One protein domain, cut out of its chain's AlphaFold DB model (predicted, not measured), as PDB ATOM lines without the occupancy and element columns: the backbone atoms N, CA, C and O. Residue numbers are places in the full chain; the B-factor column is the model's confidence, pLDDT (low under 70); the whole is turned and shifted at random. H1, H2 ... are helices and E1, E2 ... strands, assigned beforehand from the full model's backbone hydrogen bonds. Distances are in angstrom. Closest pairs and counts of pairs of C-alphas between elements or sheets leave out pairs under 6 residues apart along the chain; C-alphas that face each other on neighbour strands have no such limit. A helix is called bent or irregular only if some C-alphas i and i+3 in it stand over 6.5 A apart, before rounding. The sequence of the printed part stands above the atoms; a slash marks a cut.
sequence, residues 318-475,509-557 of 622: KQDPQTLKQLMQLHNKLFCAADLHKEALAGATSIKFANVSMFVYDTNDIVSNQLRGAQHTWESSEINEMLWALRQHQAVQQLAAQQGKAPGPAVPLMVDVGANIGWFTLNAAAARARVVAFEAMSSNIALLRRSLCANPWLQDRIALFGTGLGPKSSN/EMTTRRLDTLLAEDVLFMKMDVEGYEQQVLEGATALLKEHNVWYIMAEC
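This is residues 318 to 475 and 509 to 557 of the 622 residues of the protein "Methyltransf_21 domain-containing protein" of Tetradesmus obliquus (UniProt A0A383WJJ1). A twisted wall of five parallel strands, in the order E5, E4, E3, E7, E8, runs through the domain, with H3, H5 and H6 covering one face and H1 crossing the edge strand E5 on the opposite face. The hairpin E1 and E2, with H2 packed on it, lies over H6 at one end of the longest axis, and H4 and the loop after it reach to the other end. The printed part has 207 residues, with ten named helices and eight named strands in the order H1 E1 E2 H2 H3 H4 E3 H5 E4 H6 H7 E5 E6 H8 E7 H9 H10 E8, and its class is mixed, helices and strands. It is compact, with a radius of gyration of the C-alphas of 16.7 A and spans of 52 by 36 by 35 A.

The large sheet holds E5, residues 462 to 466, E4, residues 434 to 439 and 16.3 A long, E3, residues 413 to 417, E7, residues 523 to 528, and E8, residues 550 to 556 and 16.4 A long. E8 ends with C-alpha 556 at (121.999, 59.728, 140.497). H1, residues 321 to 337, is 24.3 A long and begins with C-alpha 321 at (111.209, 76.306, 123.989). H3 is residues 380 to 391, 16.6 A; H4 393 to 402, 14.4 A; H5 423 to 430; and H6 442 to 454, 18.5 A. H2 is residues 366 to 372, H7 456 to 461, H8 515 to 518, H9 534 to 539 and H10 542 to 547. E1, residues 348 to 353, is 16.6 A long, E2, residues 356 to 361, is 16.4 A long, and E6 is residues 509 to 513, with C-alpha 509 at (106.939, 74.977, 147.851).

In the sheet, the backbone pairs within hydrogen-bond range include N 437 and O 463 of the neighbours E4 and E5 at 2.9 A, N 414 and O 434 of the neighbours E3 and E4 at 2.8 A, N 415 and O 525 of the neighbours E3 and E7 at 2.9 A, and N 526 and O 552 of the neighbours E7 and E8 at 2.9 A. Three strand-helix-strand units, two parallel neighbour strands with helices between, have right-handed crossovers: E3, H5, E4; E4, H6 H7, E5; and E7, H9 H10, E8. H5 lies over E4 and E3 at a height over the sheet of 8.7 A, along the strands. On the same face H3 is over E7 at 9.8 A and H6 over E5 at 10.0 A. H3 and H5 touch at a shallow tilt of 34.7 degrees, only just short of steep, the same way, with the C-alphas of Ile 383 and Phe 424 closest at 7.0 A. On the opposite face H1 runs across E5 at 88 degrees on the local plane. H1 touches H6 about perpendicular, 73 degrees, with Cys 336 and Cys 453 closest, their C-alphas 5.3 A apart. H4, H7 and H9 only graze the sheet. E1 and E2 form an antiparallel hairpin, with N 351 and O 358 2.8 A apart, and the closest C-alphas of E2 and H6 are those of Met 358 and Ser 451, 4.7 A. The closest C-alphas of E2 and H2 are those of Val 360 and Ser 368, 5.3 A. H8 and H10 touch, the C-alphas of Asp 516 and Leu 544 closest at 5.2 A. E6 pairs with no named strand, but its residues 512 to 513 pair in parallel with residues 468 to 469. H1 to H6, H9 and H10 have every O i to N i+4 pair within hydrogen-bond range; H8 is too short for such a pair; irregular H7, with C-alphas 457 and 460 7.2 A apart, has 0 of 2, and 2 of 3 O i to N i+3 pairs.

The two C-alphas farthest apart, of Ala 346 and Gly 404, are 53.4 A apart. Residues 476 to 508 are not printed, and C-alphas 475 and 509 are 7.0 A apart across the cut. Of the links that are printed whole none is long. The mean pLDDT of the printed part is 91.4; residues 318 to 319 and 338 are under 70.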
ATOM      1  N   LYS A 318     102.191  78.870 125.297       57.50
ATOM      2  CA  LYS A 318     102.097  79.570 124.009       57.50
ATOM      3  C   LYS A 318     103.455  79.937 123.417       57.50
ATOM      4  O   LYS A 318     103.478  80.482 122.317       57.50
ATOM      5  N   GLN A 319     104.544  79.715 124.148       63.44
ATOM      6  CA  GLN A 319     105.892  80.050 123.702       63.44
ATOM      7  C   GLN A 319     106.617  78.785 123.267       63.44
ATOM      8  O   GLN A 319     106.456  77.728 123.872       63.44
ATOM      9  N   ASP A 320     107.434  78.898 122.228       78.44
ATOM     10  CA  ASP A 320     108.340  77.821 121.867       78.44
ATOM     11  C   ASP A 320     109.496  77.712 122.895       78.44
ATOM     12  O   ASP A 320     109.855  78.702 123.551       78.44
ATOM     13  N   PRO A 321     110.114  76.525 123.044       81.94
ATOM     14  CA  PRO A 321     111.209  76.306 123.989       81.94
ATOM     15  C   PRO A 321     112.408  77.248 123.819       81.94
ATOM     16  O   PRO A 321     113.074  77.576 124.803       81.94
ATOM     17  N   GLN A 322     112.700  77.710 122.599       80.62
ATOM     18  CA  GLN A 322     113.821  78.616 122.361       80.62
ATOM     19  C   GLN A 322     113.523  80.013 122.917       80.62
ATOM     20  O   GLN A 322     114.376  80.604 123.588       80.62
ATOM     21  N   THR A 323     112.300  80.506 122.725       74.50
ATOM     22  CA  THR A 323     111.823  81.752 123.336       74.50
ATOM     23  C   THR A 323     111.848  81.676 124.866       74.50
ATOM     24  O   THR A 323     112.296  82.618 125.522       74.50
ATOM     25  N   LEU A 324     111.457  80.543 125.462       77.06
ATOM     26  CA  LEU A 324     111.528  80.354 126.919       77.06
ATOM     27  C   LEU A 324     112.965  80.437 127.452       77.06
ATOM     28  O   LEU A 324     113.204  81.073 128.480       77.06
ATOM     29  N   LYS A 325     113.941  79.858 126.744       84.12
ATOM     30  CA  LYS A 325     115.363  79.965 127.117       84.12
ATOM     31  C   LYS A 325     115.854  81.407 127.075       84.12
ATOM     32  O   LYS A 325     116.468  81.863 128.038       84.12
ATOM     33  N   GLN A 326     115.544  82.129 125.997       80.56
ATOM     34  CA  GLN A 326     115.891  83.545 125.863       80.56
ATOM     35  C   GLN A 326     115.253  84.384 126.975       80.56
ATOM     36  O   GLN A 326     115.905  85.264 127.538       80.56
ATOM     37  N   LEU A 327     114.009  84.074 127.346       78.19
ATOM     38  CA  LEU A 327     113.323  84.727 128.455       78.19
ATOM     39  C   LEU A 327     114.020  84.460 129.797       78.19
ATOM     40  O   LEU A 327     114.187  85.392 130.580       78.19
ATOM     41  N   MET A 328     114.467  83.230 130.069       83.31
ATOM     42  CA  MET A 328     115.203  82.918 131.305       83.31
ATOM     43  C   MET A 328     116.582  83.589 131.352       83.31
ATOM     44  O   MET A 328     116.989  84.091 132.401       83.31
ATOM     45  N   GLN A 329     117.281  83.670 130.219       84.94
ATOM     46  CA  GLN A 329     118.534  84.423 130.105       84.94
ATOM     47  C   GLN A 329     118.314  85.915 130.372       84.94
ATOM     48  O   GLN A 329     119.026  86.526 131.172       84.94
ATOM     49  N   LEU A 330     117.288  86.499 129.745       77.38
ATOM     50  CA  LEU A 330     116.877  87.883 129.961       77.38
ATOM     51  C   LEU A 330     116.524  88.134 131.430       77.38
ATOM     52  O   LEU A 330     116.968  89.124 132.006       77.38
ATOM     53  N   HIS A 331     115.773  87.229 132.051       78.44
ATOM     54  CA  HIS A 331     115.391  87.333 133.452       78.44
ATOM     55  C   HIS A 331     116.616  87.431 134.370       78.44
ATOM     56  O   HIS A 331     116.687  88.330 135.209       78.44
ATOM     57  N   ASN A 332     117.623  86.578 134.169       84.25
ATOM     58  CA  ASN A 332     118.855  86.660 134.949       84.25
ATOM     59  C   ASN A 332     119.645  87.954 134.668       84.25
ATOM     60  O   ASN A 332     120.142  88.586 135.598       84.25
ATOM     61  N   LYS A 333     119.716  88.402 133.408       82.19
ATOM     62  CA  LYS A 333     120.351  89.686 133.063       82.19
ATOM     63  C   LYS A 333     119.690  90.866 133.772       82.19
ATOM     64  O   LYS A 333     120.391  91.736 134.280       82.19
ATOM     65  N   LEU A 334     118.358  90.885 133.833       74.44
ATOM     66  CA  LEU A 334     117.595  91.919 134.534       74.44
ATOM     67  C   LEU A 334     117.848  91.877 136.044       74.44
ATOM     68  O   LEU A 334     118.011  92.931 136.653       74.44
ATOM     69  N   PHE A 335     117.949  90.684 136.638       79.88
ATOM     70  CA  PHE A 335     118.337  90.521 138.040       79.88
ATOM     71  C   PHE A 335     119.720  91.136 138.325       79.88
ATOM     72  O   PHE A 335     119.886  91.867 139.303       79.88
ATOM     73  N   CYS A 336     120.701  90.908 137.447       84.00
ATOM     74  CA  CYS A 336     122.034  91.494 137.599       84.00
ATOM     75  C   CYS A 336     122.039  93.012 137.374       84.00
ATOM     76  O   CYS A 336     122.634  93.735 138.169       84.00
ATOM     77  N   ALA A 337     121.358  93.498 136.333       76.44
ATOM     78  CA  ALA A 337     121.307  94.918 135.979       76.44
ATOM     79  C   ALA A 337     120.544  95.778 137.001       76.44
ATOM     80  O   ALA A 337     120.821  96.966 137.129       76.44
ATOM     81  N   ALA A 338     119.606  95.181 137.738       69.25
ATOM     82  CA  ALA A 338     118.906  95.826 138.845       69.25
ATOM     83  C   ALA A 338     119.719  95.847 140.153       69.25
ATOM     84  O   ALA A 338     119.186  96.251 141.182       69.25
ATOM     85  N   ASP A 339     120.977  95.389 140.141       77.38
ATOM     86  CA  ASP A 339     121.861  95.348 141.312       77.38
ATOM     87  C   ASP A 339     121.337  94.520 142.505       77.38
ATOM     88  O   ASP A 339     121.923  94.551 143.584       77.38
ATOM     89  N   LEU A 340     120.314  93.679 142.302       71.12
ATOM     90  CA  LEU A 340     119.734  92.820 143.350       71.12
ATOM     91  C   LEU A 340     120.736  91.803 143.913       71.12
ATOM     92  O   LEU A 340     120.626  91.346 145.048       71.12
ATOM     93  N   HIS A 341     121.757  91.456 143.130       78.88
ATOM     94  CA  HIS A 341     122.852  90.597 143.569       78.88
ATOM     95  C   HIS A 341     123.755  91.251 144.632       78.88
ATOM     96  O   HIS A 341     124.443  90.523 145.345       78.88
ATOM     97  N   LYS A 342     123.760  92.592 144.745       78.00
ATOM     98  CA  LYS A 342     124.556  93.345 145.731       78.00
ATOM     99  C   LYS A 342     123.921  93.358 147.121       78.00
ATOM    100  O   LYS A 342     124.606  93.672 148.092       78.00
ATOM    101  N   GLU A 343     122.636  93.027 147.231       77.44
ATOM    102  CA  GLU A 343     121.975  92.862 148.523       77.44
ATOM    103  C   GLU A 343     122.588  91.676 149.273       77.44
ATOM    104  O   GLU A 343     122.731  90.576 148.716       77.44
ATOM    105  N   ALA A 344     122.936  91.907 150.542       76.38
ATOM    106  CA  ALA A 344     123.514  90.889 151.405       76.38
ATOM    107  C   ALA A 344     122.566  89.686 151.512       76.38
ATOM    108  O   ALA A 344     121.415  89.821 151.927       76.38
ATOM    109  N   LEU A 345     123.062  88.507 151.139       84.44
ATOM    110  CA  LEU A 345     122.364  87.244 151.334       84.44
ATOM    111  C   LEU A 345     122.910  86.602 152.608       84.44
ATOM    112  O   LEU A 345     124.057  86.166 152.635       84.44
ATOM    113  N   ALA A 346     122.107  86.594 153.671       87.06
ATOM    114  CA  ALA A 346     122.482  85.926 154.913       87.06
ATOM    115  C   ALA A 346     122.718  84.427 154.659       87.06
ATOM    116  O   ALA A 346     121.959  83.809 153.912       87.06
ATOM    117  N   GLY A 347     123.752  83.852 155.276       90.69
ATOM    118  CA  GLY A 347     124.078  82.435 155.100       90.69
ATOM    119  C   GLY A 347     124.870  82.115 153.826       90.69
ATOM    120  O   GLY A 347     124.937  80.951 153.434       90.69
ATOM    121  N   ALA A 348     125.425  83.119 153.137       94.62
ATOM    122  CA  ALA A 348     126.124  82.948 151.866       94.62
ATOM    123  C   ALA A 348     127.526  83.566 151.874       94.62
ATOM    124  O   ALA A 348     127.763  84.639 152.427       94.62
ATOM    125  N   THR A 349     128.453  82.916 151.175       95.12
ATOM    126  CA  THR A 349     129.806  83.413 150.912       95.12
ATOM    127  C   THR A 349     130.191  83.156 149.457       95.12
ATOM    128  O   THR A 349     129.447  82.517 148.715       95.12
ATOM    129  N   SER A 350     131.339  83.668 149.017       94.38
ATOM    130  CA  SER A 350     131.848  83.446 147.665       94.38
ATOM    131  C   SER A 350     133.190  82.732 147.683       94.38
ATOM    132  O   SER A 350     134.080  83.098 148.449       94.38
ATOM    133  N   ILE A 351     133.362  81.796 146.763       95.31
ATOM    134  CA  ILE A 351     134.626  81.137 146.448       95.31
ATOM    135  C   ILE A 351     135.032  81.448 145.009       95.31
ATOM    136  O   ILE A 351     134.247  81.981 144.215       95.31
ATOM    137  N   LYS A 352     136.258  81.075 144.651       94.31
ATOM    138  CA  LYS A 352     136.727  81.099 143.268       94.31
ATOM    139  C   LYS A 352     137.346  79.762 142.908       94.31
ATOM    140  O   LYS A 352     138.112  79.211 143.691       94.31
ATOM    141  N   PHE A 353     137.059  79.299 141.701       90.38
ATOM    142  CA  PHE A 353     137.743  78.171 141.083       90.38
ATOM    143  C   PHE A 353     138.101  78.562 139.650       90.38
ATOM    144  O   PHE A 353     137.279  79.120 138.921       90.38
ATOM    145  N   ALA A 354     139.357  78.340 139.259       88.44
ATOM    146  CA  ALA A 354     139.913  78.886 138.021       88.44
ATOM    147  C   ALA A 354     139.596  80.396 137.864       88.44
ATOM    148  O   ALA A 354     139.998  81.206 138.698       88.44
ATOM    149  N   ASN A 355     138.873  80.779 136.809       91.56
ATOM    150  CA  ASN A 355     138.430  82.150 136.540       91.56
ATOM    151  C   ASN A 355     136.941  82.396 136.862       91.56
ATOM    152  O   ASN A 355     136.405  83.436 136.478       91.56
ATOM    153  N   VAL A 356     136.277  81.458 137.542       96.19
ATOM    154  CA  VAL A 356     134.856  81.529 137.895       96.19
ATOM    155  C   VAL A 356     134.706  81.912 139.366       96.19
ATOM    156  O   VAL A 356     135.347  81.336 140.244       96.19
ATOM    157  N   SER A 357     133.843  82.890 139.643       96.19
ATOM    158  CA  SER A 357     133.428  83.233 141.013       96.19
ATOM    159  C   SER A 357     132.079  82.594 141.334       96.19
ATOM    160  O   SER A 357     131.136  82.753 140.566       96.19
ATOM    161  N   MET A 358     131.955  81.894 142.455       96.69
ATOM    162  CA  MET A 358     130.739  81.153 142.798       96.69
ATOM    163  C   MET A 358     130.283  81.489 144.210       96.69
ATOM    164  O   MET A 358     131.087  81.500 145.137       96.69
ATOM    165  N   PHE A 359     128.993  81.765 144.366       96.94
ATOM    166  CA  PHE A 359     128.346  81.915 145.661       96.94
ATOM    167  C   PHE A 359     127.882  80.555 146.169       96.94
ATOM    168  O   PHE A 359     127.302  79.769 145.422       96.94
ATOM    169  N   VAL A 360     128.149  80.304 147.444       97.31
ATOM    170  CA  VAL A 360     127.900  79.042 148.146       97.31
ATOM    171  C   VAL A 360     127.346  79.346 149.539       97.31
ATOM    172  O   VAL A 360     127.445  80.485 150.008       97.31
ATOM    173  N   TYR A 361     126.786  78.351 150.220       96.94
ATOM    174  CA  TYR A 361     126.375  78.519 151.612       96.94
ATOM    175  C   TYR A 361     127.591  78.703 152.534       96.94
ATOM    176  O   TYR A 361     128.662  78.132 152.317       96.94
ATOM    177  N   ASP A 362     127.448  79.524 153.574       94.88
ATOM    178  CA  ASP A 362     128.515  79.761 154.553       94.88
ATOM    179  C   ASP A 362     128.566  78.712 155.678       94.88
ATOM    180  O   ASP A 362     129.565  78.610 156.395       94.88
ATOM    181  N   THR A 363     127.519  77.914 155.842       93.12
ATOM    182  CA  THR A 363     127.371  76.916 156.900       93.12
ATOM    183  C   THR A 363     126.358  75.853 156.469       93.12
ATOM    184  O   THR A 363     125.563  76.087 155.561       93.12
ATOM    185  N   ASN A 364     126.392  74.696 157.141       92.50
ATOM    186  CA  ASN A 364     125.343  73.667 157.097       92.50
ATOM    187  C   ASN A 364     124.976  73.147 155.695       92.50
ATOM    188  O   ASN A 364     123.806  72.920 155.396       92.50
ATOM    189  N   ASP A 365     125.976  72.986 154.829       96.94
ATOM    190  CA  ASP A 365     125.808  72.425 153.490       96.94
ATOM    191  C   ASP A 365     127.075  71.677 153.066       96.94
ATOM    192  O   ASP A 365     128.165  72.255 153.078       96.94
ATOM    193  N   ILE A 366     126.958  70.395 152.719       95.69
ATOM    194  CA  ILE A 366     128.104  69.510 152.462       95.69
ATOM    195  C   ILE A 366     128.864  69.966 151.216       95.69
ATOM    196  O   ILE A 366     130.086  70.142 151.272       95.69
ATOM    197  N   VAL A 367     128.141  70.231 150.124       95.75
ATOM    198  CA  VAL A 367     128.727  70.680 148.853       95.75
ATOM    199  C   VAL A 367     129.469  71.999 149.059       95.75
ATOM    200  O   VAL A 367     130.654  72.116 148.735       95.75
ATOM    201  N   SER A 368     128.822  72.988 149.679       96.81
ATOM    202  CA  SER A 368     129.443  74.285 149.966       96.81
ATOM    203  C   SER A 368     130.629  74.163 150.921       96.81
ATOM    204  O   SER A 368     131.636  74.845 150.738       96.81
ATOM    205  N   ASN A 369     130.561  73.295 151.931       95.50
ATOM    206  CA  ASN A 369     131.675  73.056 152.849       95.50
ATOM    207  C   ASN A 369     132.897  72.497 152.115       95.50
ATOM    208  O   ASN A 369     134.004  73.003 152.310       95.50
ATOM    209  N   GLN A 370     132.703  71.518 151.232       94.94
ATOM    210  CA  GLN A 370     133.799  70.943 150.460       94.94
ATOM    211  C   GLN A 370     134.388  71.950 149.462       94.94
ATOM    212  O   GLN A 370     135.609  72.092 149.371       94.94
ATOM    213  N   LEU A 371     133.537  72.718 148.778       95.75
ATOM    214  CA  LEU A 371     133.963  73.750 147.833       95.75
ATOM    215  C   LEU A 371     134.698  74.928 148.500       95.75
ATOM    216  O   LEU A 371     135.528  75.585 147.871       95.75
ATOM    217  N   ARG A 372     134.429  75.206 149.778       95.25
ATOM    218  CA  ARG A 372     135.198  76.179 150.577       95.25
ATOM    219  C   ARG A 372     136.487  75.604 151.156       95.25
ATOM    220  O   ARG A 372     137.335  76.373 151.602       95.25
ATOM    221  N   GLY A 373     136.628  74.281 151.164       91.19
ATOM    222  CA  GLY A 373     137.849  73.595 151.559       91.19
ATOM    223  C   GLY A 373     139.011  73.869 150.600       91.19
ATOM    224  O   GLY A 373     138.849  74.459 149.535       91.19
ATOM    225  N   ALA A 374     140.203  73.395 150.965       86.50
ATOM    226  CA  ALA A 374     141.450  73.717 150.263       86.50
ATOM    227  C   ALA A 374     141.486  73.306 148.777       86.50
ATOM    228  O   ALA A 374     142.248  73.876 148.001       86.50
ATOM    229  N   GLN A 375     140.695  72.305 148.380       82.50
ATOM    230  CA  GLN A 375     140.695  71.781 147.013       82.50
ATOM    231  C   GLN A 375     139.751  72.539 146.070       82.50
ATOM    232  O   GLN A 375     139.879  72.384 144.859       82.50
ATOM    233  N   HIS A 376     138.810  73.332 146.602       88.31
ATOM    234  CA  HIS A 376     137.797  74.057 145.824       88.31
ATOM    235  C   HIS A 376     137.106  73.207 144.743       88.31
ATOM    236  O   HIS A 376     136.875  73.678 143.630       88.31
ATOM    237  N   THR A 377     136.806  71.943 145.059       92.31
ATOM    238  CA  THR A 377     136.243  70.982 144.104       92.31
ATOM    239  C   THR A 377     135.184  70.093 144.741       92.31
ATOM    240  O   THR A 377     135.257  69.758 145.923       92.31
ATOM    241  N   TRP A 378     134.227  69.680 143.922       93.88
ATOM    242  CA  TRP A 378     133.181  68.715 144.233       93.88
ATOM    243  C   TRP A 378     133.085  67.737 143.062       93.88
ATOM    244  O   TRP A 378     133.195  68.170 141.913       93.88
ATOM    245  N   GLU A 379     132.937  66.440 143.353       93.00
ATOM    246  CA  GLU A 379     132.712  65.401 142.331       93.00
ATOM    247  C   GLU A 379     133.653  65.504 141.117       93.00
ATOM    248  O   GLU A 379     133.258  65.574 139.952       93.00
ATOM    249  N   SER A 380     134.960  65.577 141.394       93.56
ATOM    250  CA  SER A 380     135.975  65.783 140.356       93.56
ATOM    251  C   SER A 380     135.933  64.702 139.264       93.56
ATOM    252  O   SER A 380     136.277  64.983 138.117       93.56
ATOM    253  N   SER A 381     135.533  63.472 139.604       93.81
ATOM    254  CA  SER A 381     135.410  62.366 138.646       93.81
ATOM    255  C   SER A 381     134.263  62.617 137.664       93.81
ATOM    256  O   SER A 381     134.441  62.551 136.450       93.81
ATOM    257  N   GLU A 382     133.108  63.012 138.180       95.88
ATOM    258  CA  GLU A 382     131.894  63.312 137.431       95.88
ATOM    259  C   GLU A 382     132.071  64.563 136.563       95.88
ATOM    260  O   GLU A 382     131.653  64.588 135.402       95.88
ATOM    261  N   ILE A 383     132.768  65.586 137.072       96.94
ATOM    262  CA  ILE A 383     133.164  66.752 136.272       96.94
ATOM    263  C   ILE A 383     134.059  66.325 135.102       96.94
ATOM    264  O   ILE A 383     133.874  66.807 133.982       96.94
ATOM    265  N   ASN A 384     134.993  65.392 135.308       96.69
ATOM    266  CA  ASN A 384     135.835  64.883 134.224       96.69
ATOM    267  C   ASN A 384     135.031  64.105 133.171       96.69
ATOM    268  O   ASN A 384     135.274  64.299 131.975       96.69
ATOM    269  N   GLU A 385     134.063  63.286 133.588       97.12
ATOM    270  CA  GLU A 385     133.143  62.573 132.690       97.12
ATOM    271  C   GLU A 385     132.274  63.547 131.883       97.12
ATOM    272  O   GLU A 385     132.194  63.438 130.657       97.12
ATOM    273  N   MET A 386     131.705  64.571 132.529       97.88
ATOM    274  CA  MET A 386     130.969  65.646 131.855       97.88
ATOM    275  C   MET A 386     131.845  66.350 130.812       97.88
ATOM    276  O   MET A 386     131.450  66.502 129.654       97.88
ATOM    277  N   LEU A 387     133.052  66.783 131.190       97.75
ATOM    278  CA  LEU A 387     133.965  67.467 130.273       97.75
ATOM    279  C   LEU A 387     134.408  66.554 129.123       97.75
ATOM    280  O   LEU A 387     134.604  67.029 128.003       97.75
ATOM    281  N   TRP A 388     134.568  65.252 129.371       96.94
ATOM    282  CA  TRP A 388     134.838  64.272 128.324       96.94
ATOM    283  C   TRP A 388     133.661  64.136 127.355       96.94
ATOM    284  O   TRP A 388     133.892  64.200 126.146       96.94
ATOM    285  N   ALA A 389     132.426  64.038 127.855       96.81
ATOM    286  CA  ALA A 389     131.218  63.955 127.034       96.81
ATOM    287  C   ALA A 389     131.038  65.212 126.168       96.81
ATOM    288  O   ALA A 389     130.783  65.116 124.968       96.81
ATOM    289  N   LEU A 390     131.277  66.403 126.735       97.06
ATOM    290  CA  LEU A 390     131.224  67.669 125.995       97.06
ATOM    291  C   LEU A 390     132.237  67.731 124.838       97.06
ATOM    292  O   LEU A 390     131.940  68.311 123.791       97.06
ATOM    293  N   ARG A 391     133.411  67.098 124.979       96.38
ATOM    294  CA  ARG A 391     134.411  67.000 123.898       96.38
ATOM    295  C   ARG A 391     133.967  66.102 122.741       96.38
ATOM    296  O   ARG A 391     134.485  66.266 121.639       96.38
ATOM    297  N   GLN A 392     132.983  65.223 122.941       95.12
ATOM    298  CA  GLN A 392     132.477  64.334 121.887       95.12
ATOM    299  C   GLN A 392     131.547  65.032 120.886       95.12
ATOM    300  O   GLN A 392     131.136  64.406 119.911       95.12
ATOM    301  N   HIS A 393     131.232  66.322 121.074       95.12
ATOM    302  CA  HIS A 393     130.278  67.059 120.233       95.12
ATOM    303  C   HIS A 393     130.533  66.883 118.734       95.12
ATOM    304  O   HIS A 393     129.624  66.537 117.989       95.12
ATOM    305  N   GLN A 394     131.777  67.069 118.282       92.94
ATOM    306  CA  GLN A 394     132.112  66.959 116.857       92.94
ATOM    307  C   GLN A 394     131.900  65.542 116.315       92.94
ATOM    308  O   GLN A 394     131.329  65.381 115.238       92.94
ATOM    309  N   ALA A 395     132.316  64.523 117.066       93.00
ATOM    310  CA  ALA A 395     132.158  63.128 116.670       93.00
ATOM    311  C   ALA A 395     130.675  62.730 116.610       93.00
ATOM    312  O   ALA A 395     130.221  62.107 115.653       93.00
ATOM    313  N   VAL A 396     129.884  63.177 117.585       91.88
ATOM    314  CA  VAL A 396     128.434  62.973 117.614       91.88
ATOM    315  C   VAL A 396     127.733  63.662 116.435       91.88
ATOM    316  O   VAL A 396     126.856  63.067 115.809       91.88
ATOM    317  N   GLN A 397     128.136  64.886 116.082       90.81
ATOM    318  CA  GLN A 397     127.613  65.584 114.901       90.81
ATOM    319  C   GLN A 397     127.924  64.822 113.604       90.81
ATOM    320  O   GLN A 397     127.067  64.727 112.727       90.81
ATOM    321  N   GLN A 398     129.115  64.227 113.492       90.44
ATOM    322  CA  GLN A 398     129.483  63.390 112.345       90.44
ATOM    323  C   GLN A 398     128.630  62.118 112.269       90.44
ATOM    324  O   GLN A 398     128.143  61.784 111.189       90.44
ATOM    325  N   LEU A 399     128.389  61.444 113.399       88.12
ATOM    326  CA  LEU A 399     127.496  60.281 113.451       88.12
ATOM    327  C   LEU A 399     126.060  60.643 113.054       88.12
ATOM    328  O   LEU A 399     125.436  59.932 112.269       88.12
ATOM    329  N   ALA A 400     125.535  61.765 113.555       86.50
ATOM    330  CA  ALA A 400     124.203  62.240 113.190       86.50
ATOM    331  C   ALA A 400     124.106  62.552 111.684       86.50
ATOM    332  O   ALA A 400     123.130  62.167 111.037       86.50
ATOM    333  N   ALA A 401     125.140  63.174 111.109       87.00
ATOM    334  CA  ALA A 401     125.209  63.461 109.678       87.00
ATOM    335  C   ALA A 401     125.247  62.183 108.821       87.00
ATOM    336  O   ALA A 401     124.564  62.109 107.801       87.00
ATOM    337  N   GLN A 402     125.976  61.145 109.250       86.88
ATOM    338  CA  GLN A 402     125.990  59.834 108.580       86.88
ATOM    339  C   GLN A 402     124.612  59.153 108.584       86.88
ATOM    340  O   GLN A 402     124.297  58.388 107.677       86.88
ATOM    341  N   GLN A 403     123.769  59.468 109.570       83.00
ATOM    342  CA  GLN A 403     122.378  59.011 109.656       83.00
ATOM    343  C   GLN A 403     121.398  59.912 108.880       83.00
ATOM    344  O   GLN A 403     120.184  59.773 109.026       83.00
ATOM    345  N   GLY A 404     121.899  60.856 108.076       81.50
ATOM    346  CA  GLY A 404     121.083  61.767 107.274       81.50
ATOM    347  C   GLY A 404     120.385  62.868 108.077       81.50
ATOM    348  O   GLY A 404     119.484  63.520 107.548       81.50
ATOM    349  N   LYS A 405     120.767  63.093 109.342       82.19
ATOM    350  CA  LYS A 405     120.240  64.211 110.136       82.19
ATOM    351  C   LYS A 405     120.960  65.505 109.764       82.19
ATOM    352  O   LYS A 405     122.163  65.514 109.504       82.19
ATOM    353  N   ALA A 406     120.215  66.610 109.768       78.94
ATOM    354  CA  ALA A 406     120.807  67.931 109.627       78.94
ATOM    355  C   ALA A 406     121.819  68.177 110.763       78.94
ATOM    356  O   ALA A 406     121.579  67.734 111.891       78.94
ATOM    357  N   PRO A 407     122.933  68.878 110.490       75.69
ATOM    358  CA  PRO A 407     123.882  69.241 111.530       75.69
ATOM    359  C   PRO A 407     123.175  70.082 112.596       75.69
ATOM    360  O   PRO A 407     122.470  71.048 112.292       75.69
ATOM    361  N   GLY A 408     123.353  69.685 113.851       80.56
ATOM    362  CA  GLY A 408     122.842  70.409 115.002       80.56
ATOM    363  C   GLY A 408     123.627  71.698 115.273       80.56
ATOM    364  O   GLY A 408     124.540  72.068 114.529       80.56
ATOM    365  N   PRO A 409     123.297  72.405 116.365       84.75
ATOM    366  CA  PRO A 409     123.974  73.642 116.730       84.75
ATOM    367  C   PRO A 409     125.492  73.462 116.885       84.75
ATOM    368  O   PRO A 409     125.970  72.482 117.457       84.75
ATOM    369  N   ALA A 410     126.261  74.467 116.452       87.56
ATOM    370  CA  ALA A 410     127.727  74.454 116.540       87.56
ATOM    371  C   ALA A 410     128.252  74.333 117.983       87.56
ATOM    372  O   ALA A 410     129.357  73.844 118.204       87.56
ATOM    373  N   VAL A 411     127.457  74.769 118.963       93.12
ATOM    374  CA  VAL A 411     127.795  74.731 120.389       93.12
ATOM    375  C   VAL A 411     126.966  73.648 121.088       93.12
ATOM    376  O   VAL A 411     125.732  73.685 120.971       93.12
ATOM    377  N   PRO A 412     127.603  72.731 121.844       95.81
ATOM    378  CA  PRO A 412     126.896  71.657 122.527       95.81
ATOM    379  C   PRO A 412     125.936  72.195 123.585       95.81
ATOM    380  O   PRO A 412     126.200  73.223 124.215       95.81
ATOM    381  N   LEU A 413     124.830  71.478 123.783       97.62
ATOM    382  CA  LEU A 413     123.895  71.721 124.872       97.62
ATOM    383  C   LEU A 413     124.142  70.731 126.010       97.62
ATOM    384  O   LEU A 413     124.119  69.518 125.794       97.62
ATOM    385  N   MET A 414     124.303  71.271 127.214       98.44
ATOM    386  CA  MET A 414     124.144  70.559 128.470       98.44
ATOM    387  C   MET A 414     122.791  70.887 129.105       98.44
ATOM    388  O   MET A 414     122.357  72.041 129.114       98.44
ATOM    389  N   VAL A 415     122.157  69.878 129.685       98.75
ATOM    390  CA  VAL A 415     121.021  70.043 130.591       98.75
ATOM    391  C   VAL A 415     121.461  69.651 131.997       98.75
ATOM    392  O   VAL A 415     122.029  68.580 132.188       98.75
ATOM    393  N   ASP A 416     121.219  70.525 132.965       98.81
ATOM    394  CA  ASP A 416     121.551  70.318 134.374       98.81
ATOM    395  C   ASP A 416     120.243  70.236 135.173       98.81
ATOM    396  O   ASP A 416     119.580  71.253 135.381       98.81
ATOM    397  N   VAL A 417     119.808  69.022 135.521       98.50
ATOM    398  CA  VAL A 417     118.591  68.778 136.303       98.50
ATOM    399  C   VAL A 417     118.963  68.567 137.767       98.50
ATOM    400  O   VAL A 417     119.688  67.626 138.087       98.50
ATOM    401  N   GLY A 418     118.441  69.440 138.634       97.12
ATOM    402  CA  GLY A 418     118.906  69.551 140.016       97.12
ATOM    403  C   GLY A 418     120.242  70.285 140.059       97.12
ATOM    404  O   GLY A 418     121.257  69.753 140.502       97.12
ATOM    405  N   ALA A 419     120.266  71.503 139.512       97.94
ATOM    406  CA  ALA A 419     121.503  72.266 139.365       97.94
ATOM    407  C   ALA A 419     122.140  72.653 140.712       97.94
ATOM    408  O   ALA A 419     123.314  73.039 140.742       97.94
ATOM    409  N   ASN A 420     121.393  72.556 141.819       97.69
ATOM    410  CA  ASN A 420     121.816  72.928 143.162       97.69
ATOM    411  C   ASN A 420     122.364  74.377 143.127       97.69
ATOM    412  O   ASN A 420     121.794  75.262 142.482       97.69
ATOM    413  N   ILE A 421     123.498  74.648 143.761       97.38
ATOM    414  CA  ILE A 421     124.195  75.939 143.736       97.38
ATOM    415  C   ILE A 421     124.933  76.216 142.410       97.38
ATOM    416  O   ILE A 421     125.507  77.293 142.233       97.38
ATOM    417  N   GLY A 422     124.893  75.277 141.454       97.88
ATOM    418  CA  GLY A 422     125.324  75.450 140.064       97.88
ATOM    419  C   GLY A 422     126.752  75.018 139.742       97.88
ATOM    420  O   GLY A 422     127.334  75.541 138.790       97.88
ATOM    421  N   TRP A 423     127.334  74.086 140.501       97.94
ATOM    422  CA  TRP A 423     128.702  73.604 140.266       97.94
ATOM    423  C   TRP A 423     128.894  73.032 138.849       97.94
ATOM    424  O   TRP A 423     129.778  73.482 138.112       97.94
ATOM    425  N   PHE A 424     128.025  72.108 138.427       98.50
ATOM    426  CA  PHE A 424     128.045  71.524 137.080       98.50
ATOM    427  C   PHE A 424     127.707  72.564 136.008       98.50
ATOM    428  O   PHE A 424     128.463  72.728 135.047       98.50
ATOM    429  N   THR A 425     126.633  73.333 136.216       98.69
ATOM    430  CA  THR A 425     126.224  74.448 135.349       98.69
ATOM    431  C   THR A 425     127.385  75.391 135.009       98.69
ATOM    432  O   THR A 425     127.621  75.693 133.835       98.69
ATOM    433  N   LEU A 426     128.133  75.861 136.013       98.44
ATOM    434  CA  LEU A 426     129.224  76.815 135.809       98.44
ATOM    435  C   LEU A 426     130.433  76.174 135.114       98.44
ATOM    436  O   LEU A 426     130.993  76.783 134.200       98.44
ATOM    437  N   ASN A 427     130.810  74.945 135.488       98.06
ATOM    438  CA  ASN A 427     131.911  74.218 134.847       98.06
ATOM    439  C   ASN A 427     131.627  73.940 133.361       98.06
ATOM    440  O   ASN A 427     132.482  74.177 132.504       98.06
ATOM    441  N   ALA A 428     130.412  73.508 133.022       98.31
ATOM    442  CA  ALA A 428     130.026  73.244 131.639       98.31
ATOM    443  C   ALA A 428     129.981  74.510 130.778       98.31
ATOM    444  O   ALA A 428     130.468  74.524 129.644       98.31
ATOM    445  N   ALA A 429     129.440  75.602 131.322       97.88
ATOM    446  CA  ALA A 429     129.410  76.878 130.621       97.88
ATOM    447  C   ALA A 429     130.823  77.456 130.421       97.88
ATOM    448  O   ALA A 429     131.120  77.992 129.348       97.88
ATOM    449  N   ALA A 430     131.721  77.290 131.403       96.62
ATOM    450  CA  ALA A 430     133.140  77.628 131.275       96.62
ATOM    451  C   ALA A 430     133.843  76.773 130.203       96.62
ATOM    452  O   ALA A 430     134.659  77.289 129.436       96.62
ATOM    453  N   ALA A 431     133.433  75.510 130.046       96.38
ATOM    454  CA  ALA A 431     133.811  74.633 128.934       96.38
ATOM    455  C   ALA A 431     133.100  74.966 127.602       96.38
ATOM    456  O   ALA A 431     133.143  74.187 126.649       96.38
ATOM    457  N   ARG A 432     132.490  76.156 127.506       95.62
ATOM    458  CA  ARG A 432     131.814  76.727 126.329       95.62
ATOM    459  C   ARG A 432     130.515  76.035 125.919       95.62
ATOM    460  O   ARG A 432     129.982  76.403 124.871       95.62
ATOM    461  N   ALA A 433     129.957  75.131 126.719       97.50
ATOM    462  CA  ALA A 433     128.627  74.589 126.455       97.50
ATOM    463  C   ALA A 433     127.540  75.661 126.645       97.50
ATOM    464  O   ALA A 433     127.703  76.612 127.413       97.50
ATOM    465  N   ARG A 434     126.420  75.510 125.936       97.69
ATOM    466  CA  ARG A 434     125.146  76.110 126.353       97.69
ATOM    467  C   ARG A 434     124.581  75.244 127.471       97.69
ATOM    468  O   ARG A 434     124.703  74.026 127.392       97.69
ATOM    469  N   VAL A 435     123.952  75.845 128.469       98.56
ATOM    470  CA  VAL A 435     123.392  75.137 129.620       98.56
ATOM    471  C   VAL A 435     121.942  75.546 129.826       98.56
ATOM    472  O   VAL A 435     121.617  76.733 129.876       98.56
ATOM    473  N   VAL A 436     121.069  74.555 129.963       98.38
ATOM    474  CA  VAL A 436     119.723  74.734 130.509       98.38
ATOM    475  C   VAL A 436     119.719  74.098 131.892       98.38
ATOM    476  O   VAL A 436     119.822  72.880 132.004       98.38
ATOM    477  N   ALA A 437     119.649  74.931 132.925       98.56
ATOM    478  CA  ALA A 437     119.720  74.515 134.318       98.56
ATOM    479  C   ALA A 437     118.331  74.571 134.960       98.56
ATOM    480  O   ALA A 437     117.639  75.586 134.837       98.56
ATOM    481  N   PHE A 438     117.943  73.507 135.654       97.75
ATOM    482  CA  PHE A 438     116.700  73.399 136.407       97.75
ATOM    483  C   PHE A 438     117.020  73.234 137.887       97.75
ATOM    484  O   PHE A 438     117.705  72.291 138.274       97.75
ATOM    485  N   GLU A 439     116.509  74.144 138.707       96.50
ATOM    486  CA  GLU A 439     116.651  74.102 140.159       96.50
ATOM    487  C   GLU A 439     115.336  74.538 140.802       96.50
ATOM    488  O   GLU A 439     114.677  75.460 140.318       96.50
ATOM    489  N   ALA A 440     114.941  73.881 141.889       92.19
ATOM    490  CA  ALA A 440     113.653  74.106 142.534       92.19
ATOM    491  C   ALA A 440     113.773  74.869 143.864       92.19
ATOM    492  O   ALA A 440     112.849  75.598 144.236       92.19
ATOM    493  N   MET A 441     114.900  74.761 144.569       90.69
ATOM    494  CA  MET A 441     115.144  75.470 145.821       90.69
ATOM    495  C   MET A 441     115.427  76.946 145.574       90.69
ATOM    496  O   MET A 441     116.419  77.331 144.957       90.69
ATOM    497  N   SER A 442     114.577  77.806 146.136       89.62
ATOM    498  CA  SER A 442     114.734  79.260 146.017       89.62
ATOM    499  C   SER A 442     116.077  79.778 146.553       89.62
ATOM    500  O   SER A 442     116.639  80.707 145.973       89.62
ATOM    501  N   SER A 443     116.618  79.155 147.602       91.81
ATOM    502  CA  SER A 443     117.929  79.478 148.172       91.81
ATOM    503  C   SER A 443     119.081  79.108 147.228       91.81
ATOM    504  O   SER A 443     119.940  79.951 146.969       91.81
ATOM    505  N   ASN A 444     119.041  77.919 146.615       95.62
ATOM    506  CA  ASN A 444     120.008  77.490 145.598       95.62
ATOM    507  C   ASN A 444     119.964  78.410 144.366       95.62
ATOM    508  O   ASN A 444     120.995  78.921 143.924       95.62
ATOM    509  N   ILE A 445     118.761  78.730 143.872       93.56
ATOM    510  CA  ILE A 445     118.557  79.680 142.763       93.56
ATOM    511  C   ILE A 445     119.155  81.051 143.104       93.56
ATOM    512  O   ILE A 445     119.768  81.686 142.246       93.56
ATOM    513  N   ALA A 446     118.980  81.533 144.337       91.56
ATOM    514  CA  ALA A 446     119.496  82.832 144.763       91.56
ATOM    515  C   ALA A 446     121.033  82.887 144.776       91.56
ATOM    516  O   ALA A 446     121.598  83.933 144.434       91.56
ATOM    517  N   LEU A 447     121.696  81.783 145.135       95.69
ATOM    518  CA  LEU A 447     123.151  81.632 145.047       95.69
ATOM    519  C   LEU A 447     123.602  81.556 143.586       95.69
ATOM    520  O   LEU A 447     124.447  82.347 143.161       95.69
ATOM    521  N   LEU A 448     122.974  80.697 142.781       96.56
ATOM    522  CA  LEU A 448     123.325  80.526 141.374       96.56
ATOM    523  C   LEU A 448     123.148  81.823 140.573       96.56
ATOM    524  O   LEU A 448     124.049  82.212 139.834       96.56
ATOM    525  N   ARG A 449     122.060  82.579 140.771       93.75
ATOM    526  CA  ARG A 449     121.879  83.899 140.129       93.75
ATOM    527  C   ARG A 449     123.002  84.878 140.476       93.75
ATOM    528  O   ARG A 449     123.497  85.574 139.592       93.75
ATOM    529  N   ARG A 450     123.449  84.918 141.737       94.38
ATOM    530  CA  ARG A 450     124.589  85.757 142.151       94.38
ATOM    531  C   ARG A 450     125.893  85.295 141.507       94.38
ATOM    532  O   ARG A 450     126.642  86.138 141.012       94.38
ATOM    533  N   SER A 451     126.123  83.984 141.415       96.81
ATOM    534  CA  SER A 451     127.245  83.412 140.658       96.81
ATOM    535  C   SER A 451     127.200  83.842 139.189       96.81
ATOM    536  O   SER A 451     128.211  84.273 138.641       96.81
ATOM    537  N   LEU A 452     126.030  83.831 138.546       95.94
ATOM    538  CA  LEU A 452     125.881  84.316 137.170       95.94
ATOM    539  C   LEU A 452     126.167  85.820 137.046       95.94
ATOM    540  O   LEU A 452     126.801  86.243 136.078       95.94
ATOM    541  N   CYS A 453     125.754  86.644 138.014       94.19
ATOM    542  CA  CYS A 453     126.088  88.073 138.027       94.19
ATOM    543  C   CYS A 453     127.587  88.332 138.205       94.19
ATOM    544  O   CYS A 453     128.124  89.237 137.570       94.19
ATOM    545  N   ALA A 454     128.276  87.514 139.003       95.19
ATOM    546  CA  ALA A 454     129.723  87.600 139.180       95.19
ATOM    547  C   ALA A 454     130.525  87.127 137.955       95.19
ATOM    548  O   ALA A 454     131.710  87.438 137.848       95.19
ATOM    549  N   ASN A 455     129.888  86.428 137.008       96.44
ATOM    550  CA  ASN A 455     130.509  85.975 135.762       96.44
ATOM    551  C   ASN A 455     129.687  86.406 134.530       96.44
ATOM    552  O   ASN A 455     129.104  85.554 133.852       96.44
ATOM    553  N   PRO A 456     129.654  87.706 134.173       92.12
ATOM    554  CA  PRO A 456     128.848  88.198 133.049       92.12
ATOM    555  C   PRO A 456     129.121  87.480 131.718       92.12
ATOM    556  O   PRO A 456     128.210  87.278 130.922       92.12
ATOM    557  N   TRP A 457     130.360  87.022 131.507       94.06
ATOM    558  CA  TRP A 457     130.801  86.286 130.316       94.06
ATOM    559  C   TRP A 457     130.178  84.883 130.160       94.06
ATOM    560  O   TRP A 457     130.282  84.288 129.086       94.06
ATOM    561  N   LEU A 458     129.523  84.357 131.203       94.88
ATOM    562  CA  LEU A 458     128.796  83.083 131.179       94.88
ATOM    563  C   LEU A 458     127.288  83.243 130.947       94.88
ATOM    564  O   LEU A 458     126.637  82.282 130.540       94.88
ATOM    565  N   GLN A 459     126.718  84.428 131.185       87.88
ATOM    566  CA  GLN A 459     125.261  84.608 131.256       87.88
ATOM    567  C   GLN A 459     124.534  84.222 129.966       87.88
ATOM    568  O   GLN A 459     123.484  83.591 130.016       87.88
ATOM    569  N   ASP A 460     125.117  84.533 128.807       89.12
ATOM    570  CA  ASP A 460     124.524  84.214 127.499       89.12
ATOM    571  C   ASP A 460     124.492  82.717 127.183       89.12
ATOM    572  O   ASP A 460     123.818  82.284 126.248       89.12
ATOM    573  N   ARG A 461     125.217  81.907 127.958       95.25
ATOM    574  CA  ARG A 461     125.252  80.455 127.792       95.25
ATOM    575  C   ARG A 461     124.241  79.744 128.672       95.25
ATOM    576  O   ARG A 461     123.918  78.608 128.355       95.25
ATOM    577  N   ILE A 462     123.745  80.378 129.735       97.50
ATOM    578  CA  ILE A 462     122.999  79.698 130.800       97.50
ATOM    579  C   ILE A 462     121.561  80.216 130.858       97.50
ATOM    580  O   ILE A 462     121.321  81.390 131.123       97.50
ATOM    581  N   ALA A 463     120.597  79.322 130.656       94.56
ATOM    582  CA  ALA A 463     119.189  79.568 130.940       94.56
ATOM    583  C   ALA A 463     118.808  78.863 132.251       94.56
ATOM    584  O   ALA A 463     118.812  77.635 132.308       94.56
ATOM    585  N   LEU A 464     118.492  79.638 133.297       94.75
ATOM    586  CA  LEU A 464     118.143  79.122 134.626       94.75
ATOM    587  C   LEU A 464     116.625  79.098 134.842       94.75
ATOM    588  O   LEU A 464     115.978  80.142 134.987       94.75
ATOM    589  N   PHE A 465     116.073  77.896 134.929       92.12
ATOM    590  CA  PHE A 465     114.671  77.627 135.207       92.12
ATOM    591  C   PHE A 465     114.491  77.320 136.695       92.12
ATOM    592  O   PHE A 465     114.898  76.272 137.187       92.12
ATOM    593  N   GLY A 466     113.856  78.250 137.411       88.81
ATOM    594  CA  GLY A 466     113.488  78.077 138.817       88.81
ATOM    595  C   GLY A 466     112.197  77.271 138.964       88.81
ATOM    596  O   GLY A 466     111.145  77.864 139.203       88.81
ATOM    597  N   THR A 467     112.259  75.965 138.710       89.31
ATOM    598  CA  THR A 467     111.125  75.029 138.707       89.31
ATOM    599  C   THR A 467     111.642  73.607 138.925       89.31
ATOM    600  O   THR A 467     112.741  73.280 138.480       89.31
ATOM    601  N   GLY A 468     110.840  72.743 139.547       92.12
ATOM    602  CA  GLY A 468     111.122  71.306 139.542       92.12
ATOM    603  C   GLY A 468     110.694  70.648 138.236       92.12
ATOM    604  O   GLY A 468     109.895  71.208 137.475       92.12
ATOM    605  N   LEU A 469     111.178  69.433 138.002       95.31
ATOM    606  CA  LEU A 469     110.778  68.602 136.871       95.31
ATOM    607  C   LEU A 469     110.034  67.349 137.347       95.31
ATOM    608  O   LEU A 469     110.248  66.869 138.454       95.31
ATOM    609  N   GLY A 470     109.121  66.846 136.521       95.19
ATOM    610  CA  GLY A 470     108.317  65.666 136.826       95.19
ATOM    611  C   GLY A 470     107.368  65.286 135.684       95.19
ATOM    612  O   GLY A 470     107.361  65.937 134.634       95.19
ATOM    613  N   PRO A 471     106.513  64.267 135.874       94.12
ATOM    614  CA  PRO A 471     105.677  63.710 134.808       94.12
ATOM    615  C   PRO A 471     104.537  64.640 134.379       94.12
ATOM    616  O   PRO A 471     104.012  64.526 133.268       94.12
ATOM    617  N   LYS A 472     104.135  65.554 135.264       89.75
ATOM    618  CA  LYS A 472     103.038  66.508 135.090       89.75
ATOM    619  C   LYS A 472     103.305  67.755 135.929       89.75
ATOM    620  O   LYS A 472     104.276  67.800 136.680       89.75
ATOM    621  N   SER A 473     102.430  68.748 135.809       87.62
ATOM    622  CA  SER A 473     102.458  69.887 136.718       87.62
ATOM    623  C   SER A 473     101.819  69.527 138.053       87.62
ATOM    624  O   SER A 473     100.628  69.218 138.096       87.62
ATOM    625  N   SER A 474     102.618  69.557 139.119       88.31
ATOM    626  CA  SER A 474     102.181  69.290 140.490       88.31
ATOM    627  C   SER A 474     102.780  70.307 141.450       88.31
ATOM    628  O   SER A 474     103.908  70.755 141.254       88.31
ATOM    629  N   ASN A 475     102.045  70.637 142.510       88.00
ATOM    630  CA  ASN A 475     102.609  71.359 143.646       88.00
ATOM    631  C   ASN A 475     103.333  70.367 144.552       88.00
ATOM    632  O   ASN A 475     102.800  69.301 144.878       88.00
ATOM    633  N   GLU A 509     107.819  75.581 148.850       87.31
ATOM    634  CA  GLU A 509     106.939  74.977 147.851       87.31
ATOM    635  C   GLU A 509     107.474  75.271 146.445       87.31
ATOM    636  O   GLU A 509     108.060  76.330 146.191       87.31
ATOM    637  N   MET A 510     107.239  74.352 145.516       86.31
ATOM    638  CA  MET A 510     107.559  74.507 144.103       86.31
ATOM    639  C   MET A 510     106.514  73.818 143.228       86.31
ATOM    640  O   MET A 510     105.740  72.981 143.690       86.31
ATOM    641  N   THR A 511     106.494  74.178 141.948       85.38
ATOM    642  CA  THR A 511     105.676  73.498 140.944       85.38
ATOM    643  C   THR A 511     106.590  72.706 140.018       85.38
ATOM    644  O   THR A 511     107.583  73.240 139.516       85.38
ATOM    645  N   THR A 512     106.259  71.441 139.772       90.94
ATOM    646  CA  THR A 512     106.959  70.613 138.787       90.94
ATOM    647  C   THR A 512     106.437  70.855 137.376       90.94
ATOM    648  O   THR A 512     105.323  71.352 137.173       90.94
ATOM    649  N   ARG A 513     107.258  70.538 136.373       90.75
ATOM    650  CA  ARG A 513     106.919  70.629 134.947       90.75
ATOM    651  C   ARG A 513     107.526  69.474 134.174       90.75
ATOM    652  O   ARG A 513     108.530  68.902 134.581       90.75
ATOM    653  N   ARG A 514     106.947  69.173 133.018       93.94
ATOM    654  CA  ARG A 514     107.536  68.204 132.097       93.94
ATOM    655  C   ARG A 514     108.730  68.815 131.377       93.94
ATOM    656  O   ARG A 514     108.612  69.910 130.823       93.94
ATOM    657  N   LEU A 515     109.850  68.100 131.345       95.44
ATOM    658  CA  LEU A 515     111.059  68.541 130.653       95.44
ATOM    659  C   LEU A 515     110.809  68.739 129.153       95.44
ATOM    660  O   LEU A 515     111.240  69.740 128.586       95.44
ATOM    661  N   ASP A 516     110.040  67.847 128.532       93.31
ATOM    662  CA  ASP A 516     109.719  67.919 127.103       93.31
ATOM    663  C   ASP A 516     108.816  69.102 126.706       93.31
ATOM    664  O   ASP A 516     108.717  69.437 125.529       93.31
ATOM    665  N   THR A 517     108.219  69.808 127.673       89.00
ATOM    666  CA  THR A 517     107.508  71.076 127.416       89.00
ATOM    667  C   THR A 517     108.425  72.297 127.435       89.00
ATOM    668  O   THR A 517     108.060  73.354 126.926       89.00
ATOM    669  N   LEU A 518     109.614  72.170 128.029       89.81
ATOM    670  CA  LEU A 518     110.582  73.259 128.207       89.81
ATOM    671  C   LEU A 518     111.800  73.105 127.290       89.81
ATOM    672  O   LEU A 518     112.593  74.039 127.149       89.81
ATOM    673  N   LEU A 519     111.961  71.935 126.668       92.06
ATOM    674  CA  LEU A 519     113.110  71.588 125.852       92.06
ATOM    675  C   LEU A 519     112.710  70.687 124.677       92.06
ATOM    676  O   LEU A 519     112.185  69.599 124.883       92.06
ATOM    677  N   ALA A 520     113.032  71.128 123.459       91.25
ATOM    678  CA  ALA A 520     112.798  70.391 122.215       91.25
ATOM    679  C   ALA A 520     113.992  70.552 121.251       91.25
ATOM    680  O   ALA A 520     113.880  71.126 120.169       91.25
ATOM    681  N   GLU A 521     115.183  70.140 121.692       92.12
ATOM    682  CA  GLU A 521     116.383  70.063 120.850       92.12
ATOM    683  C   GLU A 521     117.303  68.927 121.319       92.12
ATOM    684  O   GLU A 521     117.156  68.425 122.434       92.12
ATOM    685  N   ASP A 522     118.270  68.549 120.482       94.12
ATOM    686  CA  ASP A 522     119.290  67.563 120.842       94.12
ATOM    687  C   ASP A 522     120.161  68.060 122.013       94.12
ATOM    688  O   ASP A 522     120.657  69.190 122.031       94.12
ATOM    689  N   VAL A 523     120.387  67.173 122.978       96.75
ATOM    690  CA  VAL A 523     121.185  67.382 124.186       96.75
ATOM    691  C   VAL A 523     122.442  66.528 124.089       96.75
ATOM    692  O   VAL A 523     122.368  65.310 123.926       96.75
ATOM    693  N   LEU A 524     123.616  67.144 124.213       97.62
ATOM    694  CA  LEU A 524     124.856  66.373 124.238       97.62
ATOM    695  C   LEU A 524     125.011  65.656 125.580       97.62
ATOM    696  O   LEU A 524     125.249  64.456 125.601       97.62
ATOM    697  N   PHE A 525     124.838  66.375 126.686       98.50
ATOM    698  CA  PHE A 525     125.004  65.825 128.029       98.50
ATOM    699  C   PHE A 525     123.867  66.270 128.949       98.50
ATOM    700  O   PHE A 525     123.519  67.450 128.979       98.50
ATOM    701  N   MET A 526     123.292  65.341 129.705       98.75
ATOM    702  CA  MET A 526     122.295  65.622 130.734       98.75
ATOM    703  C   MET A 526     122.779  65.083 132.079       98.75
ATOM    704  O   MET A 526     123.033  63.887 132.202       98.75
ATOM    705  N   LYS A 527     122.879  65.954 133.081       98.56
ATOM    706  CA  LYS A 527     123.018  65.565 134.489       98.56
ATOM    707  C   LYS A 527     121.628  65.516 135.114       98.56
ATOM    708  O   LYS A 527     120.829  66.418 134.863       98.56
ATOM    709  N   MET A 528     121.345  64.483 135.895       97.50
ATOM    710  CA  MET A 528     120.141  64.381 136.716       97.50
ATOM    711  C   MET A 528     120.522  63.917 138.106       97.50
ATOM    712  O   MET A 528     121.070  62.839 138.262       97.50
ATOM    713  N   ASP A 529     120.229  64.730 139.098       95.94
ATOM    714  CA  ASP A 529     120.472  64.382 140.492       95.94
ATOM    715  C   ASP A 529     119.527  65.282 141.286       95.94
ATOM    716  O   ASP A 529     119.677  66.505 141.313       95.94
ATOM    717  N   VAL A 530     118.408  64.667 141.669       94.50
ATOM    718  CA  VAL A 530     117.215  65.283 142.265       94.50
ATOM    719  C   VAL A 530     116.749  64.456 143.463       94.50
ATOM    720  O   VAL A 530     115.548  64.399 143.762       94.50
ATOM    721  N   GLU A 531     117.709  63.812 144.122       91.69
ATOM    722  CA  GLU A 531     117.562  63.071 145.364       91.69
ATOM    723  C   GLU A 531     116.456  62.001 145.302       91.69
ATOM    724  O   GLU A 531     115.516  61.957 146.109       91.69
ATOM    725  N   GLY A 532     116.517  61.141 144.280       90.19
ATOM    726  CA  GLY A 532     115.615  59.996 144.127       90.19
ATOM    727  C   GLY A 532     114.326  60.268 143.337       90.19
ATOM    728  O   GLY A 532     113.405  59.436 143.354       90.19
ATOM    729  N   TYR A 533     114.230  61.417 142.661       93.31
ATOM    730  CA  TYR A 533     113.103  61.795 141.791       93.31
ATOM    731  C   TYR A 533     113.417  61.659 140.283       93.31
ATOM    732  O   TYR A 533     112.669  62.146 139.430       93.31
ATOM    733  N   GLU A 534     114.521  60.997 139.918       94.75
ATOM    734  CA  GLU A 534     115.056  60.926 138.549       94.75
ATOM    735  C   GLU A 534     114.099  60.204 137.596       94.75
ATOM    736  O   GLU A 534     113.884  60.642 136.464       94.75
ATOM    737  N   GLN A 535     113.467  59.118 138.053       92.69
ATOM    738  CA  GLN A 535     112.507  58.356 137.248       92.69
ATOM    739  C   GLN A 535     111.319  59.234 136.818       92.69
ATOM    740  O   GLN A 535     110.883  59.196 135.670       92.69
ATOM    741  N   GLN A 536     110.822  60.075 137.721       94.31
ATOM    742  CA  GLN A 536     109.708  60.988 137.488       94.31
ATOM    743  C   GLN A 536     110.097  62.123 136.531       94.31
ATOM    744  O   GLN A 536     109.283  62.544 135.702       94.31
ATOM    745  N   VAL A 537     111.343  62.605 136.597       96.56
ATOM    746  CA  VAL A 537     111.886  63.531 135.590       96.56
ATOM    747  C   VAL A 537     111.872  62.877 134.207       96.56
ATOM    748  O   VAL A 537     111.391  63.489 133.250       96.56
ATOM    749  N   LEU A 538     112.336  61.627 134.102       95.56
ATOM    750  CA  LEU A 538     112.382  60.878 132.843       95.56
ATOM    751  C   LEU A 538     110.992  60.621 132.243       95.56
ATOM    752  O   LEU A 538     110.809  60.748 131.033       95.56
ATOM    753  N   GLU A 539     109.980  60.345 133.067       94.38
ATOM    754  CA  GLU A 539     108.580  60.243 132.624       94.38
ATOM    755  C   GLU A 539     108.070  61.554 131.985       94.38
ATOM    756  O   GLU A 539     107.306  61.542 131.009       94.38
ATOM    757  N   GLY A 540     108.544  62.694 132.499       95.50
ATOM    758  CA  GLY A 540     108.330  64.033 131.945       95.50
ATOM    759  C   GLY A 540     109.226  64.397 130.755       95.50
ATOM    760  O   GLY A 540     109.081  65.489 130.210       95.50
ATOM    761  N   ALA A 541     110.150  63.520 130.357       96.25
ATOM    762  CA  ALA A 541     111.106  63.718 129.264       96.25
ATOM    763  C   ALA A 541     110.915  62.712 128.113       96.25
ATOM    764  O   ALA A 541     111.754  62.612 127.218       96.25
ATOM    765  N   THR A 542     109.821  61.952 128.121       92.06
ATOM    766  CA  THR A 542     109.569  60.857 127.172       92.06
ATOM    767  C   THR A 542     109.575  61.306 125.710       92.06
ATOM    768  O   THR A 542     110.172  60.623 124.879       92.06
ATOM    769  N   ALA A 543     108.982  62.460 125.379       92.69
ATOM    770  CA  ALA A 543     109.051  62.983 124.012       92.69
ATOM    771  C   ALA A 543     110.469  63.458 123.657       92.69
ATOM    772  O   ALA A 543     110.947  63.160 122.568       92.69
ATOM    773  N   LEU A 544     111.193  64.087 124.592       94.69
ATOM    774  CA  LEU A 544     112.587  64.494 124.385       94.69
ATOM    775  C   LEU A 544     113.488  63.291 124.058       94.69
ATOM    776  O   LEU A 544     114.244  63.342 123.092       94.69
ATOM    777  N   LEU A 545     113.392  62.199 124.821       93.81
ATOM    778  CA  LEU A 545     114.204  60.993 124.602       93.81
ATOM    779  C   LEU A 545     113.878  60.283 123.281       93.81
ATOM    780  O   LEU A 545     114.759  59.686 122.658       93.81
ATOM    781  N   LYS A 546     112.611  60.350 122.856       90.88
ATOM    782  CA  LYS A 546     112.115  59.695 121.644       90.88
ATOM    783  C   LYS A 546     112.391  60.504 120.376       90.88
ATOM    784  O   LYS A 546     112.779  59.934 119.359       90.88
ATOM    785  N   GLU A 547     112.134  61.806 120.417       91.44
ATOM    786  CA  GLU A 547     112.130  62.692 119.245       91.44
ATOM    787  C   GLU A 547     113.483  63.380 119.037       91.44
ATOM    788  O   GLU A 547     113.853  63.687 117.903       91.44
ATOM    789  N   HIS A 548     114.259  63.547 120.109       91.81
ATOM    790  CA  HIS A 548     115.586  64.145 120.084       91.81
ATOM    791  C   HIS A 548     116.661  63.164 120.557       91.81
ATOM    792  O   HIS A 548     116.412  62.074 121.080       91.81
ATOM    793  N   ASN A 549     117.919  63.528 120.331       91.81
ATOM    794  CA  ASN A 549     119.037  62.801 120.903       91.81
ATOM    795  C   ASN A 549     119.452  63.422 122.232       91.81
ATOM    796  O   ASN A 549     119.888  64.566 122.252       91.81
ATOM    797  N   VAL A 550     119.399  62.643 123.312       95.94
ATOM    798  CA  VAL A 550     120.162  62.916 124.535       95.94
ATOM    799  C   VAL A 550     121.332  61.939 124.545       95.94
ATOM    800  O   VAL A 550     121.126  60.746 124.740       95.94
ATOM    801  N   TRP A 551     122.536  62.389 124.203       96.19
ATOM    802  CA  TRP A 551     123.635  61.474 123.860       96.19
ATOM    803  C   TRP A 551     124.271  60.801 125.078       96.19
ATOM    804  O   TRP A 551     124.494  59.588 125.060       96.19
ATOM    805  N   TYR A 552     124.506  61.581 126.130       98.06
ATOM    806  CA  TYR A 552     125.106  61.141 127.383       98.06
ATOM    807  C   TYR A 552     124.229  61.591 128.552       98.06
ATOM    808  O   TYR A 552     123.848  62.761 128.620       98.06
ATOM    809  N   ILE A 553     123.898  60.679 129.464       98.38
ATOM    810  CA  ILE A 553     123.130  60.977 130.678       98.38
ATOM    811  C   ILE A 553     123.906  60.458 131.883       98.38
ATOM    812  O   ILE A 553     124.214  59.272 131.945       98.38
ATOM    813  N   MET A 554     124.206  61.333 132.834       97.94
ATOM    814  CA  MET A 554     124.692  60.953 134.159       97.94
ATOM    815  C   MET A 554     123.549  61.174 135.141       97.94
ATOM    816  O   MET A 554     123.062  62.298 135.253       97.94
ATOM    817  N   ALA A 555     123.095  60.111 135.796       96.88
ATOM    818  CA  ALA A 555     121.979  60.173 136.726       96.88
ATOM    819  C   ALA A 555     122.378  59.637 138.098       96.88
ATOM    820  O   ALA A 555     123.007  58.576 138.164       96.88
ATOM    821  N   GLU A 556     121.967  60.316 139.166       93.94
ATOM    822  CA  GLU A 556     121.999  59.728 140.497       93.94
ATOM    823  C   GLU A 556     121.052  58.520 140.523       93.94
ATOM    824  O   GLU A 556     119.951  58.523 139.972       93.94
ATOM    825  N   CYS A 557     121.507  57.440 141.133       90.38
ATOM    826  CA  CYS A 557     120.740  56.236 141.371       90.38
ATOM    827  C   CYS A 557     121.034  55.730 142.783       90.38
ATOM    828  O   CYS A 557     121.500  54.607 143.007       90.38
TER     829      CYS A 557